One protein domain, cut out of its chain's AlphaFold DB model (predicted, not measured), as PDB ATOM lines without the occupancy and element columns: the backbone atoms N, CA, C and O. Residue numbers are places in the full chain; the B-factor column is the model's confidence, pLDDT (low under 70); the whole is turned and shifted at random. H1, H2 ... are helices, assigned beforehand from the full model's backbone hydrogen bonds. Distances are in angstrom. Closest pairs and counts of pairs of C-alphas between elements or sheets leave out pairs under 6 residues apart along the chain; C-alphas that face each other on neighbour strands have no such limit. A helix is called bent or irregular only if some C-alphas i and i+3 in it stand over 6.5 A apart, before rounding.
ATOM      1  N   ASP A   2     -12.475  49.541  19.914       45.59
ATOM      2  CA  ASP A   2     -13.522  50.232  19.129       45.59
ATOM      3  C   ASP A   2     -14.037  49.462  17.900       45.59
ATOM      4  O   ASP A   2     -15.233  49.459  17.629       45.59
ATOM      5  N   GLN A   3     -13.171  48.720  17.200       34.38
ATOM      6  CA  GLN A   3     -13.572  47.910  16.037       34.38
ATOM      7  C   GLN A   3     -14.498  46.732  16.412       34.38
ATOM      8  O   GLN A   3     -15.364  46.351  15.634       34.38
ATOM      9  N   TYR A   4     -14.351  46.194  17.631       43.47
ATOM     10  CA  TYR A   4     -15.225  45.143  18.169       43.47
ATOM     11  C   TYR A   4     -16.555  45.706  18.686       43.47
ATOM     12  O   TYR A   4     -17.573  45.031  18.599       43.47
ATOM     13  N   ALA A   5     -16.559  46.936  19.211       47.38
ATOM     14  CA  ALA A   5     -17.779  47.591  19.675       47.38
ATOM     15  C   ALA A   5     -18.724  47.928  18.512       47.38
ATOM     16  O   ALA A   5     -19.920  47.691  18.631       47.38
ATOM     17  N   LYS A   6     -18.177  48.405  17.383       51.47
ATOM     18  CA  LYS A   6     -18.952  48.670  16.163       51.47
ATOM     19  C   LYS A   6     -19.577  47.386  15.599       51.47
ATOM     20  O   LYS A   6     -20.787  47.304  15.485       51.47
ATOM     21  N   SER A   7     -18.775  46.334  15.423       52.44
ATOM     22  CA  SER A   7     -19.267  45.034  14.937       52.44
ATOM     23  C   SER A   7     -20.355  44.406  15.825       52.44
ATOM     24  O   SER A   7     -21.241  43.736  15.311       52.44
ATOM     25  N   LEU A   8     -20.314  44.608  17.148       56.47
ATOM     26  CA  LEU A   8     -21.377  44.140  18.049       56.47
ATOM     27  C   LEU A   8     -22.662  44.974  17.928       56.47
ATOM     28  O   LEU A   8     -23.752  44.418  18.033       56.47
ATOM     29  N   GLN A   9     -22.540  46.287  17.707       59.94
ATOM     30  CA  GLN A   9     -23.685  47.177  17.485       59.94
ATOM     31  C   GLN A   9     -24.397  46.868  16.162       59.94
ATOM     32  O   GLN A   9     -25.626  46.808  16.152       59.94
ATOM     33  N   ASP A  10     -23.634  46.606  15.099       59.44
ATOM     34  CA  ASP A  10     -24.151  46.261  13.767       59.44
ATOM     35  C   ASP A  10     -24.991  44.959  13.830       59.44
ATOM     36  O   ASP A  10     -26.168  44.936  13.449       59.44
ATOM     37  N   VAL A  11     -24.466  43.923  14.503       62.00
ATOM     38  CA  VAL A  11     -25.166  42.644  14.746       62.00
ATOM     39  C   VAL A  11     -26.467  42.827  15.539       62.00
ATOM     40  O   VAL A  11     -27.496  42.221  15.214       62.00
ATOM     41  N   ASP A  12     -26.446  43.626  16.612       68.25
ATOM     42  CA  ASP A  12     -27.636  43.882  17.432       68.25
ATOM     43  C   ASP A  12     -28.711  44.642  16.633       68.25
ATOM     44  O   ASP A  12     -29.909  44.366  16.779       68.25
ATOM     45  N   ALA A  13     -28.302  45.561  15.752       68.94
ATOM     46  CA  ALA A  13     -29.197  46.273  14.847       68.94
ATOM     47  C   ALA A  13     -29.847  45.318  13.831       68.94
ATOM     48  O   ALA A  13     -31.079  45.298  13.723       68.94
ATOM     49  N   ALA A  14     -29.065  44.459  13.169       67.31
ATOM     50  CA  ALA A  14     -29.569  43.450  12.235       67.31
ATOM     51  C   ALA A  14     -30.571  42.489  12.901       67.31
ATOM     52  O   ALA A  14     -31.659  42.228  12.376       67.31
ATOM     53  N   LEU A  15     -30.265  42.031  14.119       72.25
ATOM     54  CA  LEU A  15     -31.145  41.161  14.898       72.25
ATOM     55  C   LEU A  15     -32.471  41.846  15.265       72.25
ATOM     56  O   LEU A  15     -33.524  41.199  15.292       72.25
ATOM     57  N   ASN A  16     -32.440  43.146  15.564       79.06
ATOM     58  CA  ASN A  16     -33.640  43.925  15.859       79.06
ATOM     59  C   ASN A  16     -34.513  44.126  14.616       79.06
ATOM     60  O   ASN A  16     -35.732  43.962  14.722       79.06
ATOM     61  N   ARG A  17     -33.916  44.388  13.445       78.00
ATOM     62  CA  ARG A  17     -34.643  44.463  12.167       78.00
ATOM     63  C   ARG A  17     -35.321  43.130  11.841       78.00
ATOM     64  O   ARG A  17     -36.529  43.101  11.625       78.00
ATOM     65  N   LEU A  18     -34.602  42.010  11.958       78.31
ATOM     66  CA  LEU A  18     -35.164  40.667  11.753       78.31
ATOM     67  C   LEU A  18     -36.345  40.368  12.696       78.31
ATOM     68  O   LEU A  18     -37.386  39.859  12.272       78.31
ATOM     69  N   LYS A  19     -36.218  40.716  13.984       81.06
ATOM     70  CA  LYS A  19     -37.311  40.580  14.962       81.06
ATOM     71  C   LYS A  19     -38.509  41.465  14.615       81.06
ATOM     72  O   LYS A  19     -39.641  41.032  14.837       81.06
ATOM     73  N   ALA A  20     -38.283  42.675  14.101       79.81
ATOM     74  CA  ALA A  20     -39.345  43.577  13.664       79.81
ATOM     75  C   ALA A  20     -40.092  43.011  12.445       79.81
ATOM     76  O   ALA A  20     -41.323  42.947  12.471       79.81
ATOM     77  N   THR A  21     -39.369  42.491  11.449       80.44
ATOM     78  CA  THR A  21     -39.951  41.808  10.283       80.44
ATOM     79  C   THR A  21     -40.789  40.603  10.712       80.44
ATOM     80  O   THR A  21     -41.967  40.519  10.369       80.44
ATOM     81  N   LEU A  22     -40.266  39.722  11.571       78.69
ATOM     82  CA  LEU A  22     -41.039  38.601  12.130       78.69
ATOM     83  C   LEU A  22     -42.259  39.062  12.945       78.69
ATOM     84  O   LEU A  22     -43.315  38.428  12.907       78.69
ATOM     85  N   ALA A  23     -42.149  40.168  13.687       78.38
ATOM     86  CA  ALA A  23     -43.268  40.717  14.446       78.38
ATOM     87  C   ALA A  23     -44.405  41.210  13.537       78.38
ATOM     88  O   ALA A  23     -45.568  41.080  13.927       78.38
ATOM     89  N   GLN A  74     -53.535  29.274  -9.308       62.38
ATOM     90  CA  GLN A  74     -52.629  28.264  -9.849       62.38
ATOM     91  C   GLN A  74     -51.600  28.986 -10.724       62.38
ATOM     92  O   GLN A  74     -51.909  29.371 -11.847       62.38
ATOM     93  N   VAL A  75     -50.414  29.244 -10.174       78.06
ATOM     94  CA  VAL A  75     -49.296  29.799 -10.924       78.06
ATOM     95  C   VAL A  75     -48.800  28.656 -11.800       78.06
ATOM     96  O   VAL A  75     -48.577  27.546 -11.315       78.06
ATOM     97  N   THR A  76     -48.713  28.897 -13.103       84.69
ATOM     98  CA  THR A  76     -48.352  27.896 -14.114       84.69
ATOM     99  C   THR A  76     -47.212  28.407 -14.985       84.69
ATOM    100  O   THR A  76     -46.994  29.615 -15.067       84.69
ATOM    101  N   GLY A  77     -46.533  27.501 -15.691       91.38
ATOM    102  CA  GLY A  77     -45.461  27.854 -16.627       91.38
ATOM    103  C   GLY A  77     -44.230  28.423 -15.921       91.38
ATOM    104  O   GLY A  77     -43.959  28.075 -14.777       91.38
ATOM    105  N   VAL A  78     -43.523  29.338 -16.586       94.50
ATOM    106  CA  VAL A  78     -42.238  29.887 -16.116       94.50
ATOM    107  C   VAL A  78     -42.329  30.517 -14.723       94.50
ATOM    108  O   VAL A  78     -41.428  30.340 -13.911       94.50
ATOM    109  N   TRP A  79     -43.432  31.191 -14.380       94.44
ATOM    110  CA  TRP A  79     -43.598  31.747 -13.031       94.44
ATOM    111  C   TRP A  79     -43.709  30.679 -11.948       94.44
ATOM    112  O   TRP A  79     -43.294  30.914 -10.817       94.44
ATOM    113  N   LYS A  80     -44.245  29.500 -12.279       94.00
ATOM    114  CA  LYS A  80     -44.217  28.372 -11.352       94.00
ATOM    115  C   LYS A  80     -42.778  27.923 -11.128       94.00
ATOM    116  O   LYS A  80     -42.383  27.769  -9.980       94.00
ATOM    117  N   ASP A  81     -42.006  27.789 -12.203       95.00
ATOM    118  CA  ASP A  81     -40.596  27.401 -12.118       95.00
ATOM    119  C   ASP A  81     -39.795  28.418 -11.289       95.00
ATOM    120  O   ASP A  81     -39.015  28.023 -10.430       95.00
ATOM    121  N   VAL A  82     -40.051  29.723 -11.461       95.31
ATOM    122  CA  VAL A  82     -39.462  30.799 -10.641       95.31
ATOM    123  C   VAL A  82     -39.795  30.654  -9.155       95.31
ATOM    124  O   VAL A  82     -38.917  30.847  -8.314       95.31
ATOM    125  N   LEU A  83     -41.047  30.341  -8.810       93.56
ATOM    126  CA  LEU A  83     -41.450  30.170  -7.411       93.56
ATOM    127  C   LEU A  83     -40.889  28.881  -6.801       93.56
ATOM    128  O   LEU A  83     -40.562  28.873  -5.618       93.56
ATOM    129  N   ASP A  84     -40.724  27.831  -7.606       92.69
ATOM    130  CA  ASP A  84     -40.144  26.553  -7.186       92.69
ATOM    131  C   ASP A  84     -38.596  26.612  -7.075       92.69
ATOM    132  O   ASP A  84     -37.976  25.715  -6.487       92.69
ATOM    133  N   LEU A  85     -37.942  27.656  -7.612       93.75
ATOM    134  CA  LEU A  85     -36.490  27.837  -7.509       93.75
ATOM    135  C   LEU A  85     -36.044  28.029  -6.058       93.75
ATOM    136  O   LEU A  85     -36.429  28.972  -5.369       93.75
ATOM    137  N   SER A  86     -35.125  27.168  -5.632       92.06
ATOM    138  CA  SER A  86     -34.513  27.199  -4.304       92.06
ATOM    139  C   SER A  86     -33.092  26.644  -4.349       92.06
ATOM    140  O   SER A  86     -32.729  25.890  -5.250       92.06
ATOM    141  N   SER A  87     -32.281  26.949  -3.339       88.00
ATOM    142  CA  SER A  87     -30.896  26.463  -3.208       88.00
ATOM    143  C   SER A  87     -30.752  24.936  -3.167       88.00
ATOM    144  O   SER A  87     -29.674  24.403  -3.465       88.00
ATOM    145  N   SER A  88     -31.831  24.217  -2.839       88.56
ATOM    146  CA  SER A  88     -31.897  22.756  -2.933       88.56
ATOM    147  C   SER A  88     -31.993  22.228  -4.363       88.56
ATOM    148  O   SER A  88     -31.812  21.029  -4.564       88.56
ATOM    149  N   TYR A  89     -32.250  23.086  -5.353       89.69
ATOM    150  CA  TYR A  89     -32.246  22.687  -6.752       89.69
ATOM    151  C   TYR A  89     -30.868  22.141  -7.142       89.69
ATOM    152  O   TYR A  89     -29.829  22.765  -6.903       89.69
ATOM    153  N   LYS A  90     -30.871  20.954  -7.748       85.88
ATOM    154  CA  LYS A  90     -29.678  20.266  -8.237       85.88
ATOM    155  C   LYS A  90     -29.843  20.019  -9.725       85.88
ATOM    156  O   LYS A  90     -30.815  19.387 -10.136       85.88
ATOM    157  N   LEU A  91     -28.891  20.504 -10.525       84.88
ATOM    158  CA  LEU A  91     -28.909  20.218 -11.955       84.88
ATOM    159  C   LEU A  91     -28.772  18.705 -12.187       84.88
ATOM    160  O   LEU A  91     -27.904  18.069 -11.578       84.88
ATOM    161  N   PRO A  92     -29.575  18.126 -13.094       84.44
ATOM    162  CA  PRO A  92     -29.411  16.736 -13.482       84.44
ATOM    163  C   PRO A  92     -28.051  16.556 -14.166       84.44
ATOM    164  O   PRO A  92     -27.728  17.262 -15.112       84.44
ATOM    165  N   GLN A  93     -27.237  15.603 -13.710       79.88
ATOM    166  CA  GLN A  93     -25.884  15.414 -14.255       79.88
ATOM    167  C   GLN A  93     -25.885  14.866 -15.695       79.88
ATOM    168  O   GLN A  93     -25.043  15.251 -16.505       79.88
ATOM    169  N   LYS A  94     -26.833  13.966 -16.007       79.69
ATOM    170  CA  LYS A  94     -26.996  13.282 -17.306       79.69
ATOM    171  C   LYS A  94     -28.468  13.273 -17.714       79.69
ATOM    172  O   LYS A  94     -29.155  12.276 -17.491       79.69
ATOM    173  N   PRO A  95     -28.982  14.383 -18.243       78.69
ATOM    174  CA  PRO A  95     -30.402  14.503 -18.517       78.69
ATOM    175  C   PRO A  95     -30.773  13.809 -19.844       78.69
ATOM    176  O   PRO A  95     -30.804  14.437 -20.892       78.69
ATOM    177  N   GLN A  96     -31.015  12.494 -19.812       74.00
ATOM    178  CA  GLN A  96     -31.203  11.667 -21.021       74.00
ATOM    179  C   GLN A  96     -32.524  11.918 -21.770       74.00
ATOM    180  O   GLN A  96     -32.582  11.664 -22.969       74.00
ATOM    181  N   ASP A  97     -33.539  12.459 -21.093       82.19
ATOM    182  CA  ASP A  97     -34.891  12.661 -21.638       82.19
ATOM    183  C   ASP A  97     -35.193  14.134 -21.984       82.19
ATOM    184  O   ASP A  97     -36.355  14.527 -22.090       82.19
ATOM    185  N   LEU A  98     -34.168  14.987 -22.110       89.50
ATOM    186  CA  LEU A  98     -34.387  16.381 -22.504       89.50
ATOM    187  C   LEU A  98     -34.702  16.502 -23.989       89.50
ATOM    188  O   LEU A  98     -34.031  15.924 -24.840       89.50
ATOM    189  N   GLU A  99     -35.658  17.374 -24.284       92.00
ATOM    190  CA  GLU A  99     -35.950  17.830 -25.634       92.00
ATOM    191  C   GLU A  99     -35.592  19.313 -25.770       92.00
ATOM    192  O   GLU A  99     -35.920  20.133 -24.910       92.00
ATOM    193  N   LEU A 100     -34.960  19.678 -26.886       93.44
ATOM    194  CA  LEU A 100     -34.537  21.056 -27.142       93.44
ATOM    195  C   LEU A 100     -35.720  22.030 -27.314       93.44
ATOM    196  O   LEU A 100     -35.660  23.165 -26.849       93.44
ATOM    197  N   ASN A 101     -36.809  21.611 -27.965       95.31
ATOM    198  CA  ASN A 101     -37.927  22.511 -28.285       95.31
ATOM    199  C   ASN A 101     -38.652  23.066 -27.041       95.31
ATOM    200  O   ASN A 101     -38.901  24.277 -27.000       95.31
ATOM    201  N   PRO A 102     -38.976  22.255 -26.014       95.25
ATOM    202  CA  PRO A 102     -39.474  22.777 -24.744       95.25
ATOM    203  C   PRO A 102     -38.516  23.773 -24.078       95.25
ATOM    204  O   PRO A 102     -38.974  24.801 -23.583       95.25
ATOM    205  N   LEU A 103     -37.201  23.520 -24.123       95.81
ATOM    206  CA  LEU A 103     -36.192  24.432 -23.569       95.81
ATOM    207  C   LEU A 103     -36.192  25.778 -24.306       95.81
ATOM    208  O   LEU A 103     -36.262  26.821 -23.667       95.81
ATOM    209  N   ILE A 104     -36.205  25.771 -25.646       96.81
ATOM    210  CA  ILE A 104     -36.305  26.998 -26.460       96.81
ATOM    211  C   ILE A 104     -37.595  27.764 -26.140       96.81
ATOM    212  O   ILE A 104     -37.578  28.988 -26.027       96.81
ATOM    213  N   THR A 105     -38.712  27.052 -25.981       97.12
ATOM    214  CA  THR A 105     -40.004  27.666 -25.635       97.12
ATOM    215  C   THR A 105     -39.940  28.341 -24.265       97.12
ATOM    216  O   THR A 105     -40.405  29.469 -24.121       97.12
ATOM    217  N   SER A 106     -39.319  27.684 -23.281       97.06
ATOM    218  CA  SER A 106     -39.090  28.247 -21.948       97.06
ATOM    219  C   SER A 106     -38.191  29.487 -22.001       97.06
ATOM    220  O   SER A 106     -38.556  30.521 -21.454       97.06
ATOM    221  N   ILE A 107     -37.074  29.434 -22.738       98.12
ATOM    222  CA  ILE A 107     -36.151  30.570 -22.920       98.12
ATOM    223  C   ILE A 107     -36.875  31.788 -23.509       98.12
ATOM    224  O   ILE A 107     -36.757  32.886 -22.972       98.12
ATOM    225  N   ARG A 108     -37.675  31.598 -24.566       97.50
ATOM    226  CA  ARG A 108     -38.452  32.687 -25.185       97.50
ATOM    227  C   ARG A 108     -39.468  33.304 -24.224       97.50
ATOM    228  O   ARG A 108     -39.620  34.520 -24.198       97.50
ATOM    229  N   GLU A 109     -40.147  32.485 -23.425       97.62
ATOM    230  CA  GLU A 109     -41.077  33.004 -22.418       97.62
ATOM    231  C   GLU A 109     -40.338  33.752 -21.299       97.62
ATOM    232  O   GLU A 109     -40.818  34.785 -20.843       97.62
ATOM    233  N   ILE A 110     -39.148  33.295 -20.892       98.38
ATOM    234  CA  ILE A 110     -38.310  34.025 -19.930       98.38
ATOM    235  C   ILE A 110     -37.884  35.386 -20.496       98.38
ATOM    236  O   ILE A 110     -37.970  36.369 -19.767       98.38
ATOM    237  N   PHE A 111     -37.495  35.481 -21.774       97.44
ATOM    238  CA  PHE A 111     -37.206  36.777 -22.412       97.44
ATOM    239  C   PHE A 111     -38.399  37.725 -22.349       97.44
ATOM    240  O   PHE A 111     -38.257  38.848 -21.873       97.44
ATOM    241  N   ARG A 112     -39.591  37.246 -22.720       97.00
ATOM    242  CA  ARG A 112     -40.827  38.037 -22.644       97.00
ATOM    243  C   ARG A 112     -41.107  38.536 -21.220       97.00
ATOM    244  O   ARG A 112     -41.573  39.650 -21.024       97.00
ATOM    245  N   LEU A 113     -40.834  37.713 -20.207       97.44
ATOM    246  CA  LEU A 113     -40.999  38.111 -18.807       97.44
ATOM    247  C   LEU A 113     -39.928  39.097 -18.334       97.44
ATOM    248  O   LEU A 113     -40.242  39.943 -17.498       97.44
ATOM    249  N   LEU A 114     -38.699  38.996 -18.845       97.69
ATOM    250  CA  LEU A 114     -37.609  39.929 -18.553       97.69
ATOM    251  C   LEU A 114     -37.842  41.305 -19.185       97.69
ATOM    252  O   LEU A 114     -37.514  42.294 -18.547       97.69
ATOM    253  N   GLU A 115     -38.489  41.395 -20.350       96.06
ATOM    254  CA  GLU A 115     -38.939  42.683 -20.910       96.06
ATOM    255  C   GLU A 115     -39.867  43.436 -19.938       96.06
ATOM    256  O   GLU A 115     -39.784  44.653 -19.792       96.06
ATOM    257  N   GLU A 116     -40.739  42.710 -19.232       96.19
ATOM    258  CA  GLU A 116     -41.664  43.282 -18.245       96.19
ATOM    259  C   GLU A 116     -41.042  43.427 -16.842       96.19
ATOM    260  O   GLU A 116     -41.522  44.214 -16.022       96.19
ATOM    261  N   ASN A 117     -40.010  42.636 -16.527       97.50
ATOM    262  CA  ASN A 117     -39.411  42.521 -15.193       97.50
ATOM    263  C   ASN A 117     -37.870  42.470 -15.268       97.50
ATOM    264  O   ASN A 117     -37.274  41.487 -14.810       97.50
ATOM    265  N   PRO A 118     -37.213  43.516 -15.800       98.06
ATOM    266  CA  PRO A 118     -35.791  43.470 -16.145       98.06
ATOM    267  C   PRO A 118     -34.872  43.269 -14.940       98.06
ATOM    268  O   PRO A 118     -33.831  42.653 -15.067       98.06
ATOM    269  N   TYR A 119     -35.268  43.690 -13.737       98.62
ATOM    270  CA  TYR A 119     -34.437  43.574 -12.527       98.62
ATOM    271  C   TYR A 119     -34.735  42.309 -11.694       98.62
ATOM    272  O   TYR A 119     -34.388  42.214 -10.515       98.62
ATOM    273  N   CYS A 120     -35.434  41.323 -12.264       98.31
ATOM    274  CA  CYS A 120     -35.891  40.137 -11.540       98.31
ATOM    275  C   CYS A 120     -34.820  39.031 -11.497       98.31
ATOM    276  O   CYS A 120     -34.767  38.159 -12.367       98.31
ATOM    277  N   ILE A 121     -34.018  39.008 -10.423       98.56
ATOM    278  CA  ILE A 121     -32.935  38.027 -10.187       98.56
ATOM    279  C   ILE A 121     -33.351  36.567 -10.483       98.56
ATOM    280  O   ILE A 121     -32.629  35.886 -11.215       98.56
ATOM    281  N   PRO A 122     -34.503  36.053  -9.997       98.38
ATOM    282  CA  PRO A 122     -34.889  34.662 -10.243       98.38
ATOM    283  C   PRO A 122     -35.109  34.312 -11.721       98.38
ATOM    284  O   PRO A 122     -34.889  33.162 -12.098       98.38
ATOM    285  N   LEU A 123     -35.507  35.275 -12.564       98.62
ATOM    286  CA  LEU A 123     -35.672  35.041 -14.004       98.62
ATOM    287  C   LEU A 123     -34.314  34.826 -14.678       98.62
ATOM    288  O   LEU A 123     -34.182  33.900 -15.472       98.62
ATOM    289  N   TYR A 124     -33.287  35.596 -14.309       98.69
ATOM    290  CA  TYR A 124     -31.928  35.379 -14.811       98.69
ATOM    291  C   TYR A 124     -31.302  34.077 -14.300       98.69
ATOM    292  O   TYR A 124     -30.633  33.378 -15.061       98.69
ATOM    293  N   VAL A 125     -31.555  33.705 -13.040       98.62
ATOM    294  CA  VAL A 125     -31.140  32.395 -12.505       98.62
ATOM    295  C   VAL A 125     -31.790  31.267 -13.307       98.62
ATOM    296  O   VAL A 125     -31.099  30.342 -13.739       98.62
ATOM    297  N   LEU A 126     -33.100  31.357 -13.558       98.44
ATOM    298  CA  LEU A 126     -33.817  30.375 -14.367       98.44
ATOM    299  C   LEU A 126     -33.293  30.334 -15.806       98.44
ATOM    300  O   LEU A 126     -33.064  29.250 -16.336       98.44
ATOM    301  N   LEU A 127     -33.045  31.492 -16.418       98.62
ATOM    302  CA  LEU A 127     -32.487  31.601 -17.765       98.62
ATOM    303  C   LEU A 127     -31.124  30.908 -17.863       98.62
ATOM    304  O   LEU A 127     -30.905  30.106 -18.769       98.62
ATOM    305  N   GLY A 128     -30.236  31.142 -16.891       98.44
ATOM    306  CA  GLY A 128     -28.939  30.472 -16.814       98.44
ATOM    307  C   GLY A 128     -29.061  28.948 -16.729       98.44
ATOM    308  O   GLY A 128     -28.315  28.227 -17.394       98.44
ATOM    309  N   LEU A 129     -30.044  28.437 -15.978       97.25
ATOM    310  CA  LEU A 129     -30.346  27.002 -15.931       97.25
ATOM    311  C   LEU A 129     -30.831  26.467 -17.281       97.25
ATOM    312  O   LEU A 129     -30.340  25.430 -17.729       97.25
ATOM    313  N   GLN A 130     -31.765  27.161 -17.938       97.56
ATOM    314  CA  GLN A 130     -32.288  26.745 -19.243       97.56
ATOM    315  C   GLN A 130     -31.193  26.747 -20.316       97.56
ATOM    316  O   GLN A 130     -31.109  25.809 -21.108       97.56
ATOM    317  N   TYR A 131     -30.295  27.735 -20.301       98.31
ATOM    318  CA  TYR A 131     -29.141  27.769 -21.197       98.31
ATOM    319  C   TYR A 131     -28.182  26.600 -20.978       98.31
ATOM    320  O   TYR A 131     -27.777  25.966 -21.953       98.31
ATOM    321  N   LEU A 132     -27.862  26.245 -19.727       96.94
ATOM    322  CA  LEU A 132     -27.049  25.057 -19.446       96.94
ATOM    323  C   LEU A 132     -27.713  23.783 -19.979       96.94
ATOM    324  O   LEU A 132     -27.052  22.989 -20.645       96.94
ATOM    325  N   LEU A 133     -29.016  23.607 -19.737       96.19
ATOM    326  CA  LEU A 133     -29.781  22.447 -20.212       96.19
ATOM    327  C   LEU A 133     -29.879  22.387 -21.745       96.19
ATOM    328  O   LEU A 133     -29.949  21.297 -22.305       96.19
ATOM    329  N   ALA A 134     -29.847  23.535 -22.425       96.19
ATOM    330  CA  ALA A 134     -29.844  23.630 -23.884       96.19
ATOM    331  C   ALA A 134     -28.437  23.516 -24.513       96.19
ATOM    332  O   ALA A 134     -28.318  23.423 -25.739       96.19
ATOM    333  N   GLY A 135     -27.377  23.480 -23.696       95.62
ATOM    334  CA  GLY A 135     -25.989  23.360 -24.149       95.62
ATOM    335  C   GLY A 135     -25.361  24.685 -24.591       95.62
ATOM    336  O   GLY A 135     -24.567  24.679 -25.531       95.62
ATOM    337  N   TYR A 136     -25.725  25.795 -23.937       97.69
ATOM    338  CA  TYR A 136     -25.191  27.149 -24.153       97.69
ATOM    339  C   TYR A 136     -24.489  27.686 -22.889       97.69
ATOM    340  O   TYR A 136     -25.029  28.544 -22.184       97.69
ATOM    341  N   PRO A 137     -23.304  27.160 -22.525       97.31
ATOM    342  CA  PRO A 137     -22.581  27.618 -21.338       97.31
ATOM    343  C   PRO A 137     -22.107  29.076 -21.444       97.31
ATOM    344  O   PRO A 137     -22.061  29.775 -20.436       97.31
ATOM    345  N   ASP A 138     -21.811  29.559 -22.650       97.88
ATOM    346  CA  ASP A 138     -21.547  30.971 -22.941       97.88
ATOM    347  C   ASP A 138     -22.686  31.865 -22.443       97.88
ATOM    348  O   ASP A 138     -22.474  32.753 -21.616       97.88
ATOM    349  N   LEU A 139     -23.916  31.570 -22.863       98.69
ATOM    350  CA  LEU A 139     -25.088  32.375 -22.518       98.69
ATOM    351  C   LEU A 139     -25.491  32.215 -21.051       98.69
ATOM    352  O   LEU A 139     -25.885  33.181 -20.396       98.69
ATOM    353  N   ALA A 140     -25.337  31.004 -20.506       98.75
ATOM    354  CA  ALA A 140     -25.565  30.745 -19.089       98.75
ATOM    355  C   ALA A 140     -24.664  31.604 -18.193       98.75
ATOM    356  O   ALA A 140     -25.125  32.104 -17.166       98.75
ATOM    357  N   SER A 141     -23.400  31.798 -18.588       98.62
ATOM    358  CA  SER A 141     -22.471  32.654 -17.848       98.62
ATOM    359  C   SER A 141     -22.915  34.122 -17.847       98.62
ATOM    360  O   SER A 141     -22.846  34.768 -16.805       98.62
ATOM    361  N   GLY A 142     -23.467  34.612 -18.963       98.50
ATOM    362  CA  GLY A 142     -24.047  35.952 -19.073       98.50
ATOM    363  C   GLY A 142     -25.264  36.166 -18.183       98.50
ATOM    364  O   GLY A 142     -25.299  37.111 -17.397       98.50
ATOM    365  N   ALA A 143     -26.236  35.253 -18.246       98.75
ATOM    366  CA  ALA A 143     -27.436  35.324 -17.412       98.75
ATOM    367  C   ALA A 143     -27.091  35.253 -15.913       98.75
ATOM    368  O   ALA A 143     -27.588  36.049 -15.118       98.75
ATOM    369  N   ALA A 144     -26.185  34.350 -15.524       98.75
ATOM    370  CA  ALA A 144     -25.727  34.259 -14.142       98.75
ATOM    371  C   ALA A 144     -24.936  35.505 -13.705       98.75
ATOM    372  O   ALA A 144     -25.042  35.922 -12.555       98.75
ATOM    373  N   TYR A 145     -24.178  36.133 -14.607       98.75
ATOM    374  CA  TYR A 145     -23.482  37.380 -14.304       98.75
ATOM    375  C   TYR A 145     -24.452  38.550 -14.090       98.75
ATOM    376  O   TYR A 145     -24.340  39.223 -13.070       98.75
ATOM    377  N   LYS A 146     -25.473  38.723 -14.946       98.62
ATOM    378  CA  LYS A 146     -26.556  39.704 -14.717       98.62
ATOM    379  C   LYS A 146     -27.264  39.465 -13.374       98.62
ATOM    380  O   LYS A 146     -27.483  40.403 -12.613       98.62
ATOM    381  N   ALA A 147     -27.553  38.205 -13.032       98.69
ATOM    382  CA  ALA A 147     -28.123  37.857 -11.727       98.69
ATOM    383  C   ALA A 147     -27.201  38.228 -10.552       98.69
ATOM    384  O   ALA A 147     -27.694  38.587  -9.485       98.69
ATOM    385  N   LEU A 148     -25.879  38.116 -10.729       98.31
ATOM    386  CA  LEU A 148     -24.893  38.480  -9.712       98.31
ATOM    387  C   LEU A 148     -24.809  40.000  -9.524       98.31
ATOM    388  O   LEU A 148     -24.817  40.443  -8.384       98.31
ATOM    389  N   LEU A 149     -24.804  40.777 -10.612       98.25
ATOM    390  CA  LEU A 149     -24.821  42.244 -10.554       98.25
ATOM    391  C   LEU A 149     -26.062  42.761  -9.813       98.25
ATOM    392  O   LEU A 149     -25.942  43.547  -8.883       98.25
ATOM    393  N   LEU A 150     -27.251  42.231 -10.122       98.50
ATOM    394  CA  LEU A 150     -28.474  42.580  -9.387       98.50
ATOM    395  C   LEU A 150     -28.443  42.124  -7.922       98.50
ATOM    396  O   LEU A 150     -29.035  42.769  -7.059       98.50
ATOM    397  N   ALA A 151     -27.782  41.004  -7.621       96.88
ATOM    398  CA  ALA A 151     -27.597  40.559  -6.243       96.88
ATOM    399  C   ALA A 151     -26.670  41.497  -5.454       96.88
ATOM    400  O   ALA A 151     -26.882  41.682  -4.254       96.88
ATOM    401  N   ASP A 152     -25.664  42.077  -6.112       94.75
ATOM    402  CA  ASP A 152     -24.821  43.121  -5.536       94.75
ATOM    403  C   ASP A 152     -25.630  44.418  -5.352       94.75
ATOM    404  O   ASP A 152     -25.644  44.944  -4.239       94.75
ATOM    405  N   ALA A 153     -26.434  44.826  -6.342       95.56
ATOM    406  CA  ALA A 153     -27.324  45.990  -6.249       95.56
ATOM    407  C   ALA A 153     -28.340  45.893  -5.096       95.56
ATOM    408  O   ALA A 153     -28.555  46.851  -4.364       95.56
ATOM    409  N   VAL A 154     -28.937  44.719  -4.845       95.00
ATOM    410  CA  VAL A 154     -29.823  44.511  -3.675       95.00
ATOM    411  C   VAL A 154     -29.106  44.773  -2.346       95.00
ATOM    412  O   VAL A 154     -29.754  45.107  -1.356       95.00
ATOM    413  N   ARG A 155     -27.787  44.584  -2.289       89.19
ATOM    414  CA  ARG A 155     -27.004  44.616  -1.045       89.19
ATOM    415  C   ARG A 155     -26.236  45.918  -0.830       89.19
ATOM    416  O   ARG A 155     -25.760  46.116   0.288       89.19
ATOM    417  N   ASP A 156     -26.116  46.749  -1.860       89.62
ATOM    418  CA  ASP A 156     -25.490  48.071  -1.828       89.62
ATOM    419  C   ASP A 156     -26.558  49.142  -2.078       89.62
ATOM    420  O   ASP A 156     -27.093  49.258  -3.177       89.62
ATOM    421  N   VAL A 157     -26.901  49.915  -1.048       88.94
ATOM    422  CA  VAL A 157     -27.940  50.960  -1.128       88.94
ATOM    423  C   VAL A 157     -27.493  52.141  -1.995       88.94
ATOM    424  O   VAL A 157     -28.328  52.929  -2.437       88.94
ATOM    425  N   ALA A 158     -26.189  52.280  -2.256       91.62
ATOM    426  CA  ALA A 158     -25.663  53.307  -3.148       91.62
ATOM    427  C   ALA A 158     -25.689  52.894  -4.631       91.62
ATOM    428  O   ALA A 158     -25.415  53.740  -5.483       91.62
ATOM    429  N   ASP A 159     -26.002  51.632  -4.937       94.25
ATOM    430  CA  ASP A 159     -26.133  51.140  -6.308       94.25
ATOM    431  C   ASP A 159     -27.378  51.731  -6.993       94.25
ATOM    432  O   ASP A 159     -28.456  51.839  -6.399       94.25
ATOM    433  N   GLU A 160     -27.243  52.107  -8.264       95.19
ATOM    434  CA  GLU A 160     -28.301  52.773  -9.031       95.19
ATOM    435  C   GLU A 160     -29.543  51.895  -9.272       95.19
ATOM    436  O   GLU A 160     -30.643  52.417  -9.486       95.19
ATOM    437  N   TYR A 161     -29.390  50.567  -9.198       96.81
ATOM    438  CA  TYR A 161     -30.473  49.603  -9.401       96.81
ATOM    439  C   TYR A 161     -31.041  49.043  -8.090       96.81
ATOM    440  O   TYR A 161     -31.924  48.178  -8.132       96.81
ATOM    441  N   HIS A 162     -30.568  49.514  -6.927       95.94
ATOM    442  CA  HIS A 162     -30.934  48.973  -5.617       95.94
ATOM    443  C   HIS A 162     -32.454  48.886  -5.404       95.94
ATOM    444  O   HIS A 162     -32.988  47.826  -5.052       95.94
ATOM    445  N   GLU A 163     -33.176  49.988  -5.635       95.94
ATOM    446  CA  GLU A 163     -34.621  50.051  -5.401       95.94
ATOM    447  C   GLU A 163     -35.387  49.103  -6.335       95.94
ATOM    448  O   GLU A 163     -36.274  48.362  -5.893       95.94
ATOM    449  N   GLN A 164     -35.022  49.090  -7.620       97.94
ATOM    450  CA  GLN A 164     -35.651  48.278  -8.655       97.94
ATOM    451  C   GLN A 164     -35.434  46.783  -8.393       97.94
ATOM    452  O   GLN A 164     -36.392  46.004  -8.451       97.94
ATOM    453  N   ALA A 165     -34.205  46.384  -8.056       97.56
ATOM    454  CA  ALA A 165     -33.855  44.998  -7.768       97.56
ATOM    455  C   ALA A 165     -34.535  44.501  -6.479       97.56
ATOM    456  O   ALA A 165     -35.127  43.415  -6.463       97.56
ATOM    457  N   CYS A 166     -34.546  45.322  -5.418       96.50
ATOM    458  CA  CYS A 166     -35.254  45.011  -4.176       96.50
ATOM    459  C   CYS A 166     -36.759  44.838  -4.402       96.50
ATOM    460  O   CYS A 166     -37.360  43.890  -3.895       96.50
ATOM    461  N   GLU A 167     -37.386  45.739  -5.157       96.50
ATOM    462  CA  GLU A 167     -38.818  45.675  -5.438       96.50
ATOM    463  C   GLU A 167     -39.184  44.479  -6.328       96.50
ATOM    464  O   GLU A 167     -40.165  43.785  -6.046       96.50
ATOM    465  N   ALA A 168     -38.387  44.183  -7.358       97.38
ATOM    466  CA  ALA A 168     -38.593  43.012  -8.206       97.38
ATOM    467  C   ALA A 168     -38.530  41.713  -7.388       97.38
ATOM    468  O   ALA A 168     -39.443  40.883  -7.457       97.38
ATOM    469  N   LEU A 169     -37.508  41.563  -6.540       96.94
ATOM    470  CA  LEU A 169     -37.367  40.395  -5.677       96.94
ATOM    471  C   LEU A 169     -38.484  40.327  -4.619       96.94
ATOM    472  O   LEU A 169     -39.075  39.265  -4.411       96.94
ATOM    473  N   ARG A 170     -38.866  41.458  -4.013       95.62
ATOM    474  CA  ARG A 170     -39.984  41.532  -3.058       95.62
ATOM    475  C   ARG A 170     -41.295  41.032  -3.666       95.62
ATOM    476  O   ARG A 170     -42.035  40.309  -2.997       95.62
ATOM    477  N   ARG A 171     -41.587  41.359  -4.929       94.81
ATOM    478  CA  ARG A 171     -42.789  40.869  -5.634       94.81
ATOM    479  C   ARG A 171     -42.796  39.354  -5.815       94.81
ATOM    480  O   ARG A 171     -43.868  38.751  -5.751       94.81
ATOM    481  N   VAL A 172     -41.634  38.735  -6.019       94.88
ATOM    482  CA  VAL A 172     -41.510  37.269  -6.070       94.88
ATOM    483  C   VAL A 172     -41.743  36.679  -4.680       94.88
ATOM    484  O   VAL A 172     -42.587  35.801  -4.519       94.88
ATOM    485  N   ILE A 173     -41.084  37.220  -3.651       94.00
ATOM    486  CA  ILE A 173     -41.217  36.756  -2.261       94.00
ATOM    487  C   ILE A 173     -42.668  36.845  -1.776       94.00
ATOM    488  O   ILE A 173     -43.171  35.935  -1.126       94.00
ATOM    489  N   GLN A 174     -43.392  37.911  -2.119       91.75
ATOM    490  CA  GLN A 174     -44.793  38.073  -1.719       91.75
ATOM    491  C   GLN A 174     -45.736  37.005  -2.291       91.75
ATOM    492  O   GLN A 174     -46.827  36.819  -1.749       91.75
ATOM    493  N   GLN A 175     -45.331  36.312  -3.355       90.50
ATOM    494  CA  GLN A 175     -46.076  35.200  -3.948       90.50
ATOM    495  C   GLN A 175     -45.737  33.846  -3.310       90.50
ATOM    496  O   GLN A 175     -46.465  32.876  -3.524       90.50
ATOM    497  N   GLN A 176     -44.678  33.781  -2.500       91.06
ATOM    498  CA  GLN A 176     -44.270  32.564  -1.808       91.06
ATOM    499  C   GLN A 176     -45.211  32.229  -0.643       91.06
ATOM    500  O   GLN A 176     -45.780  33.138  -0.016       91.06
ATOM    501  N   PRO A 177     -45.379  30.936  -0.298       89.19
ATOM    502  CA  PRO A 177     -46.176  30.529   0.850       89.19
ATOM    503  C   PRO A 177     -45.705  31.217   2.137       89.19
ATOM    504  O   PRO A 177     -44.529  31.181   2.499       89.19
ATOM    505  N   LEU A 178     -46.644  31.800   2.887       86.00
ATOM    506  CA  LEU A 178     -46.326  32.535   4.117       86.00
ATOM    507  C   LEU A 178     -45.554  31.683   5.141       86.00
ATOM    508  O   LEU A 178     -44.686  32.189   5.849       86.00
ATOM    509  N   VAL A 179     -45.863  30.386   5.212       86.19
ATOM    510  CA  VAL A 179     -45.189  29.443   6.114       86.19
ATOM    511  C   VAL A 179     -43.700  29.330   5.787       86.19
ATOM    512  O   VAL A 179     -42.884  29.328   6.706       86.19
ATOM    513  N   GLU A 180     -43.337  29.287   4.506       86.56
ATOM    514  CA  GLU A 180     -41.943  29.181   4.060       86.56
ATOM    515  C   GLU A 180     -41.173  30.466   4.363       86.56
ATOM    516  O   GLU A 180     -40.101  30.414   4.963       86.56
ATOM    517  N   ARG A 181     -41.783  31.625   4.085       89.62
ATOM    518  CA  ARG A 181     -41.242  32.953   4.423       89.62
ATOM    519  C   ARG A 181     -40.930  33.097   5.908       89.62
ATOM    520  O   ARG A 181     -39.820  33.462   6.288       89.62
ATOM    521  N   ILE A 182     -41.883  32.738   6.769       86.44
ATOM    522  CA  ILE A 182     -41.685  32.770   8.223       86.44
ATOM    523  C   ILE A 182     -40.633  31.742   8.660       86.44
ATOM    524  O   ILE A 182     -39.827  32.037   9.544       86.44
ATOM    525  N   SER A 183     -40.642  30.542   8.073       87.25
ATOM    526  CA  SER A 183     -39.682  29.481   8.394       87.25
ATOM    527  C   SER A 183     -38.249  29.923   8.107       87.25
ATOM    528  O   SER A 183     -37.382  29.752   8.965       87.25
ATOM    529  N   LEU A 184     -38.010  30.550   6.952       86.88
ATOM    530  CA  LEU A 184     -36.696  31.049   6.558       86.88
ATOM    531  C   LEU A 184     -36.193  32.135   7.523       86.88
ATOM    532  O   LEU A 184     -35.097  32.023   8.070       86.88
ATOM    533  N   LEU A 185     -37.034  33.127   7.836       86.81
ATOM    534  CA  LEU A 185     -36.696  34.201   8.783       86.81
ATOM    535  C   LEU A 185     -36.435  33.682  10.209       86.81
ATOM    536  O   LEU A 185     -35.552  34.182  10.909       86.81
ATOM    537  N   LYS A 186     -37.188  32.672  10.666       84.81
ATOM    538  CA  LYS A 186     -36.924  31.999  11.950       84.81
ATOM    539  C   LYS A 186     -35.600  31.239  11.910       84.81
ATOM    540  O   LYS A 186     -34.852  31.302  12.883       84.81
ATOM    541  N   GLY A 187     -35.302  30.559  10.804       82.94
ATOM    542  CA  GLY A 187     -34.011  29.910  10.570       82.94
ATOM    543  C   GLY A 187     -32.855  30.895  10.724       82.94
ATOM    544  O   GLY A 187     -31.940  30.639  11.506       82.94
ATOM    545  N   GLU A 188     -32.961  32.069  10.097       82.31
ATOM    546  CA  GLU A 188     -31.958  33.130  10.218       82.31
ATOM    547  C   GLU A 188     -31.808  33.613  11.663       82.31
ATOM    548  O   GLU A 188     -30.689  33.773  12.153       82.31
ATOM    549  N   LEU A 189     -32.918  33.774  12.391       78.19
ATOM    550  CA  LEU A 189     -32.916  34.209  13.792       78.19
ATOM    551  C   LEU A 189     -32.206  33.209  14.717       78.19
ATOM    552  O   LEU A 189     -31.584  33.622  15.700       78.19
ATOM    553  N   HIS A 190     -32.302  31.917  14.403       76.88
ATOM    554  CA  HIS A 190     -31.734  30.816  15.181       76.88
ATOM    555  C   HIS A 190     -30.345  30.361  14.702       76.88
ATOM    556  O   HIS A 190     -29.732  29.535  15.378       76.88
ATOM    557  N   ALA A 191     -29.837  30.893  13.586       71.69
ATOM    558  CA  ALA A 191     -28.488  30.612  13.103       71.69
ATOM    559  C   ALA A 191     -27.420  31.071  14.116       71.69
ATOM    560  O   ALA A 191     -27.515  32.162  14.685       71.69
ATOM    561  N   ASP A 192     -26.405  30.230  14.342       62.94
ATOM    562  CA  ASP A 192     -25.327  30.498  15.300       62.94
ATOM    563  C   ASP A 192     -24.490  31.727  14.890       62.94
ATOM    564  O   ASP A 192     -24.274  32.003  13.709       62.94
ATOM    565  N   MET A 193     -23.965  32.456  15.876       55.09
ATOM    566  CA  MET A 193     -23.118  33.638  15.679       55.09
ATOM    567  C   MET A 193     -21.847  33.328  14.876       55.09
ATOM    568  O   MET A 193     -21.378  34.178  14.121       55.09
ATOM    569  N   SER A 194     -21.324  32.102  14.989       53.56
ATOM    570  CA  SER A 194     -20.191  31.606  14.196       53.56
ATOM    571  C   SER A 194     -20.526  31.461  12.701       53.56
ATOM    572  O   SER A 194     -19.683  31.729  11.848       53.56
ATOM    573  N   ILE A 195     -21.778  31.111  12.385       56.09
ATOM    574  CA  ILE A 195     -22.313  31.025  11.020       56.09
ATOM    575  C   ILE A 195     -22.543  32.438  10.465       56.09
ATOM    576  O   ILE A 195     -22.263  32.685   9.296       56.09
ATOM    577  N   ARG A 196     -22.968  33.391  11.304       55.25
ATOM    578  CA  ARG A 196     -23.160  34.805  10.927       55.25
ATOM    579  C   ARG A 196     -21.850  35.556  10.667       55.25
ATOM    580  O   ARG A 196     -21.768  36.282   9.690       55.25
ATOM    581  N   GLN A 197     -20.802  35.334  11.463       44.53
ATOM    582  CA  GLN A 197     -19.490  35.983  11.271       44.53
ATOM    583  C   GLN A 197     -18.737  35.534  10.004       44.53
ATOM    584  O   GLN A 197     -17.837  36.239   9.553       44.53
ATOM    585  N   GLY A 198     -19.088  34.379   9.424       46.09
ATOM    586  CA  GLY A 198     -18.572  33.928   8.125       46.09
ATOM    587  C   GLY A 198     -19.377  34.424   6.916       46.09
ATOM    588  O   GLY A 198     -18.929  34.263   5.782       46.09
ATOM    589  N   ARG A 199     -20.557  35.019   7.137       52.78
ATOM    590  CA  ARG A 199     -21.503  35.440   6.096       52.78
ATOM    591  C   ARG A 199     -21.314  36.918   5.749       52.78
ATOM    592  O   ARG A 199     -21.948  37.758   6.361       52.78
ATOM    593  N   MET A 200     -20.505  37.188   4.718       54.75
ATOM    594  CA  MET A 200     -20.398  38.471   3.984       54.75
ATOM    595  C   MET A 200     -20.215  39.752   4.825       54.75
ATOM    596  O   MET A 200     -20.174  39.740   6.046       54.75
ATOM    597  N   SER A 201     -20.025  40.889   4.152       55.56
ATOM    598  CA  SER A 201     -20.334  42.186   4.761       55.56
ATOM    599  C   SER A 201     -21.833  42.209   5.065       55.56
ATOM    600  O   SER A 201     -22.614  41.794   4.197       55.56
ATOM    601  N   GLU A 202     -22.225  42.651   6.267       58.88
ATOM    602  CA  GLU A 202     -23.643  42.880   6.566       58.88
ATOM    603  C   GLU A 202     -24.226  43.812   5.492       58.88
ATOM    604  O   GLU A 202     -23.531  44.750   5.087       58.88
ATOM    605  N   PRO A 203     -25.436  43.525   4.974       64.00
ATOM    606  CA  PRO A 203     -26.093  44.438   4.049       64.00
ATOM    607  C   PRO A 203     -26.286  45.789   4.741       64.00
ATOM    608  O   PRO A 203     -26.393  45.845   5.974       64.00
ATOM    609  N   ASP A 204     -26.358  46.860   3.957       67.88
ATOM    610  CA  ASP A 204     -26.597  48.196   4.497       67.88
ATOM    611  C   ASP A 204     -27.837  48.214   5.401       67.88
ATOM    612  O   ASP A 204     -28.814  47.500   5.152       67.88
ATOM    613  N   GLU A 205     -27.816  49.028   6.464       67.12
ATOM    614  CA  GLU A 205     -28.861  49.029   7.503       67.12
ATOM    615  C   GLU A 205     -30.278  49.277   6.962       67.12
ATOM    616  O   GLU A 205     -31.255  48.878   7.603       67.12
ATOM    617  N   GLU A 206     -30.372  49.921   5.798       74.44
ATOM    618  CA  GLU A 206     -31.607  50.280   5.101       74.44
ATOM    619  C   GLU A 206     -32.151  49.150   4.206       74.44
ATOM    620  O   GLU A 206     -33.315  49.193   3.805       74.44
ATOM    621  N   THR A 207     -31.362  48.097   3.962       78.75
ATOM    622  CA  THR A 207     -31.765  46.949   3.140       78.75
ATOM    623  C   THR A 207     -32.878  46.144   3.819       78.75
ATOM    624  O   THR A 207     -32.826  45.820   5.012       78.75
ATOM    625  N   ASP A 208     -33.890  45.762   3.039       85.25
ATOM    626  CA  ASP A 208     -34.995  44.918   3.494       85.25
ATOM    627  C   ASP A 208     -34.488  43.520   3.897       85.25
ATOM    628  O   ASP A 208     -34.012  42.737   3.075       85.25
ATOM    629  N   VAL A 209     -34.613  43.194   5.188       87.19
ATOM    630  CA  VAL A 209     -34.092  41.944   5.767       87.19
ATOM    631  C   VAL A 209     -34.696  40.700   5.120       87.19
ATOM    632  O   VAL A 209     -34.004  39.695   4.981       87.19
ATOM    633  N   GLU A 210     -35.978  40.723   4.742       90.25
ATOM    634  CA  GLU A 210     -36.592  39.551   4.106       90.25
ATOM    635  C   GLU A 210     -36.033  39.334   2.699       90.25
ATOM    636  O   GLU A 210     -35.774  38.195   2.316       90.25
ATOM    637  N   VAL A 211     -35.790  40.425   1.969       93.38
ATOM    638  CA  VAL A 211     -35.197  40.408   0.627       93.38
ATOM    639  C   VAL A 211     -33.761  39.873   0.670       93.38
ATOM    640  O   VAL A 211     -33.452  38.944  -0.077       93.38
ATOM    641  N   ASP A 212     -32.910  40.378   1.572       91.06
ATOM    642  CA  ASP A 212     -31.521  39.905   1.726       91.06
ATOM    643  C   ASP A 212     -31.453  38.416   2.095       91.06
ATOM    644  O   ASP A 212     -30.737  37.639   1.455       91.06
ATOM    645  N   VAL A 213     -32.220  37.996   3.108       90.12
ATOM    646  CA  VAL A 213     -32.225  36.597   3.557       90.12
ATOM    647  C   VAL A 213     -32.661  35.681   2.418       90.12
ATOM    648  O   VAL A 213     -32.018  34.664   2.166       90.12
ATOM    649  N   TRP A 214     -33.711  36.051   1.684       93.06
ATOM    650  CA  TRP A 214     -34.203  35.249   0.569       93.06
ATOM    651  C   TRP A 214     -33.201  35.179  -0.593       93.06
ATOM    652  O   TRP A 214     -32.969  34.102  -1.149       93.06
ATOM    653  N   LEU A 215     -32.561  36.303  -0.934       94.81
ATOM    654  CA  LEU A 215     -31.502  36.364  -1.942       94.81
ATOM    655  C   LEU A 215     -30.354  35.407  -1.605       94.81
ATOM    656  O   LEU A 215     -29.973  34.586  -2.445       94.81
ATOM    657  N   ARG A 216     -29.810  35.495  -0.385       91.56
ATOM    658  CA  ARG A 216     -28.661  34.687   0.050       91.56
ATOM    659  C   ARG A 216     -28.997  33.205   0.150       91.56
ATOM    660  O   ARG A 216     -28.229  32.366  -0.309       91.56
ATOM    661  N   GLU A 217     -30.134  32.872   0.749       89.62
ATOM    662  CA  GLU A 217     -30.474  31.480   1.047       89.62
ATOM    663  C   GLU A 217     -30.965  30.706  -0.187       89.62
ATOM    664  O   GLU A 217     -30.911  29.476  -0.183       89.62
ATOM    665  N   HIS A 218     -31.407  31.382  -1.256       91.12
ATOM    666  CA  HIS A 218     -31.923  30.717  -2.459       91.12
ATOM    667  C   HIS A 218     -31.176  31.061  -3.745       91.12
ATOM    668  O   HIS A 218     -30.681  30.152  -4.411       91.12
ATOM    669  N   TYR A 219     -31.093  32.336  -4.117       96.06
ATOM    670  CA  TYR A 219     -30.709  32.706  -5.480       96.06
ATOM    671  C   TYR A 219     -29.204  32.888  -5.650       96.06
ATOM    672  O   TYR A 219     -28.638  32.364  -6.604       96.06
ATOM    673  N   LEU A 220     -28.523  33.533  -4.702       96.12
ATOM    674  CA  LEU A 220     -27.097  33.833  -4.831       96.12
ATOM    675  C   LEU A 220     -26.234  32.558  -4.884       96.12
ATOM    676  O   LEU A 220     -25.309  32.476  -5.691       96.12
ATOM    677  N   LEU A 221     -26.553  31.530  -4.086       95.31
ATOM    678  CA  LEU A 221     -25.874  30.230  -4.171       95.31
ATOM    679  C   LEU A 221     -26.068  29.566  -5.544       95.31
ATOM    680  O   LEU A 221     -25.105  29.064  -6.129       95.31
ATOM    681  N   LEU A 222     -27.296  29.575  -6.076       96.75
ATOM    682  CA  LEU A 222     -27.574  29.035  -7.409       96.75
ATOM    683  C   LEU A 222     -26.798  29.796  -8.485       96.75
ATOM    684  O   LEU A 222     -26.177  29.159  -9.331       96.75
ATOM    685  N   THR A 223     -26.762  31.126  -8.409       98.19
ATOM    686  CA  THR A 223     -25.995  31.975  -9.327       98.19
ATOM    687  C   THR A 223     -24.522  31.576  -9.363       98.19
ATOM    688  O   THR A 223     -23.988  31.341 -10.445       98.19
ATOM    689  N   TYR A 224     -23.871  31.402  -8.205       98.00
ATOM    690  CA  TYR A 224     -22.474  30.948  -8.158       98.00
ATOM    691  C   TYR A 224     -22.290  29.552  -8.759       98.00
ATOM    692  O   TYR A 224     -21.359  29.345  -9.539       98.00
ATOM    693  N   ARG A 225     -23.168  28.592  -8.437       96.56
ATOM    694  CA  ARG A 225     -23.092  27.232  -9.000       96.56
ATOM    695  C   ARG A 225     -23.242  27.239 -10.523       96.56
ATOM    696  O   ARG A 225     -22.477  26.559 -11.202       96.56
ATOM    697  N   ILE A 226     -24.191  28.009 -11.058       97.94
ATOM    698  CA  ILE A 226     -24.439  28.140 -12.502       97.94
ATOM    699  C   ILE A 226     -23.249  28.814 -13.180       97.94
ATOM    700  O   ILE A 226     -22.710  28.252 -14.130       97.94
ATOM    701  N   LEU A 227     -22.813  29.973 -12.677       98.56
ATOM    702  CA  LEU A 227     -21.725  30.752 -13.264       98.56
ATOM    703  C   LEU A 227     -20.431  29.938 -13.327       98.56
ATOM    704  O   LEU A 227     -19.840  29.794 -14.393       98.56
ATOM    705  N   VAL A 228     -20.015  29.345 -12.206       97.75
ATOM    706  CA  VAL A 228     -18.784  28.542 -12.147       97.75
ATOM    707  C   VAL A 228     -18.874  27.340 -13.088       97.75
ATOM    708  O   VAL A 228     -17.929  27.062 -13.824       97.75
ATOM    709  N   ARG A 229     -20.016  26.643 -13.118       95.88
ATOM    710  CA  ARG A 229     -20.232  25.499 -14.014       95.88
ATOM    711  C   ARG A 229     -20.155  25.907 -15.487       95.88
ATOM    712  O   ARG A 229     -19.453  25.257 -16.259       95.88
ATOM    713  N   ALA A 230     -20.836  26.989 -15.854       97.06
ATOM    714  CA  ALA A 230     -20.835  27.549 -17.199       97.06
ATOM    715  C   ALA A 230     -19.413  27.908 -17.661       97.06
ATOM    716  O   ALA A 230     -18.989  27.492 -18.738       97.06
ATOM    717  N   LEU A 231     -18.637  28.579 -16.806       96.69
ATOM    718  CA  LEU A 231     -17.252  28.954 -17.094       96.69
ATOM    719  C   LEU A 231     -16.347  27.736 -17.321       96.69
ATOM    720  O   LEU A 231     -15.565  27.729 -18.267       96.69
ATOM    721  N   ILE A 232     -16.490  26.669 -16.528       93.69
ATOM    722  CA  ILE A 232     -15.734  25.425 -16.755       93.69
ATOM    723  C   ILE A 232     -16.116  24.782 -18.098       93.69
ATOM    724  O   ILE A 232     -15.245  24.321 -18.841       93.69
ATOM    725  N   MET A 233     -17.409  24.755 -18.437       92.75
ATOM    726  CA  MET A 233     -17.907  24.206 -19.710       92.75
ATOM    727  C   MET A 233     -17.467  25.027 -20.930       92.75
ATOM    728  O   MET A 233     -17.352  24.479 -22.028       92.75
ATOM    729  N   ALA A 234     -17.194  26.317 -20.732       93.62
ATOM    730  CA  ALA A 234     -16.623  27.217 -21.726       93.62
ATOM    731  C   ALA A 234     -15.081  27.269 -21.692       93.62
ATOM    732  O   ALA A 234     -14.490  28.008 -22.465       93.62
ATOM    733  N   SER A 235     -14.424  26.469 -20.839       92.06
ATOM    734  CA  SER A 235     -12.961  26.434 -20.653       92.06
ATOM    735  C   SER A 235     -12.326  27.706 -20.063       92.06
ATOM    736  O   SER A 235     -11.103  27.834 -20.069       92.06
TER     737      SER A 235
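What this domain is: This is residues 2 to 23 and 74 to 235 of the 678 residues of a protein of Hortaea thailandica (UniProt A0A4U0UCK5). H4, H5 and H9b stand side by side as a three-helix bundle, with H3 beside H4 and short H2 crossing both. From this bundle the bent helix H9 reaches through its arm H9a into a second group, where H6, H7 and one end of H1 cross H9a, and little H8 touches no helix. The bundle is up and down, each of its helices running against the one before it in the chain. The printed part has 184 residues with nine named helices, H1 to H9 in chain order, and no named strand: all helix. It is compact, with a radius of gyration of the C-alphas of 17.5 A and spans of 57 by 41 by 31 A.

How they stand to each other: H1, residues 2 to 23, touches H7, residues 178 to 190, with residues 15 to 22 alone; the closest C-alphas, of Leu 22 and Leu 185, are 7.0 A apart. H2, residues 78 to 84, touches H4, residues 121 to 134, the C-alphas of Val 82 and Pro 122 being closest at 6.0 A. H3, residues 100 to 116, and H4 form a hairpin at a shallow tilt of 21 degrees, closest at C-alphas 100 and 134, 6.3 A. H4 and H5, residues 137 to 155, form another, at 13 degrees, with the C-alphas of Gly 128 and Ala 140 closest at 4.1 A. H6, residues 162 to 173, is about perpendicular to H5, at 76 degrees, and touches it, closest at C-alphas 153 and 162, 4.7 A. H8, residues 193 to 197, is apart from H7. H9, residues 209 to 233, was assigned as one helix by its hydrogen bonds but is bent, C-alphas 217 and 220 being 7.2 A apart; its arms are H9a, residues 209 to 217, and H9b, residues 220 to 233. They stand at a shallow tilt of 32 degrees, only just short of steep. H9a touches H6, closest at C-alphas 211 and 170, 6.1 A. H9b touches H5, opposite ways at 27 degrees, closest at C-alphas 230 and 137, 4.5 A. Every O i to N i+4 pair is within hydrogen-bond range in H1, H2, H4, H6, H7, H8, H9a and H9b; H3 has 12 of 13 and H5 14 of 15.

Where its parts are: H1 begins at C-alpha 2, (-13.522, 50.232, 19.129), and is 31.6 A long. H3 measures 25.0 A, H4 20.1 A, H5 26.8 A and H7 18.4 A. H9b, 20.0 A, ends at C-alpha 233, (-17.907, 24.206, -19.710).

The domain as a whole: The two C-alphas farthest apart, of Asp 2 and Asn 101, are 60.1 A apart. Residues 24 to 73 are not printed, and C-alphas 23 and 74 across this cut are 28.9 A apart. The links H2 to H3 and H8 to H9 are long. In this model pLDDT is under 70 at residues 2 to 14, 74 and 192 to 205.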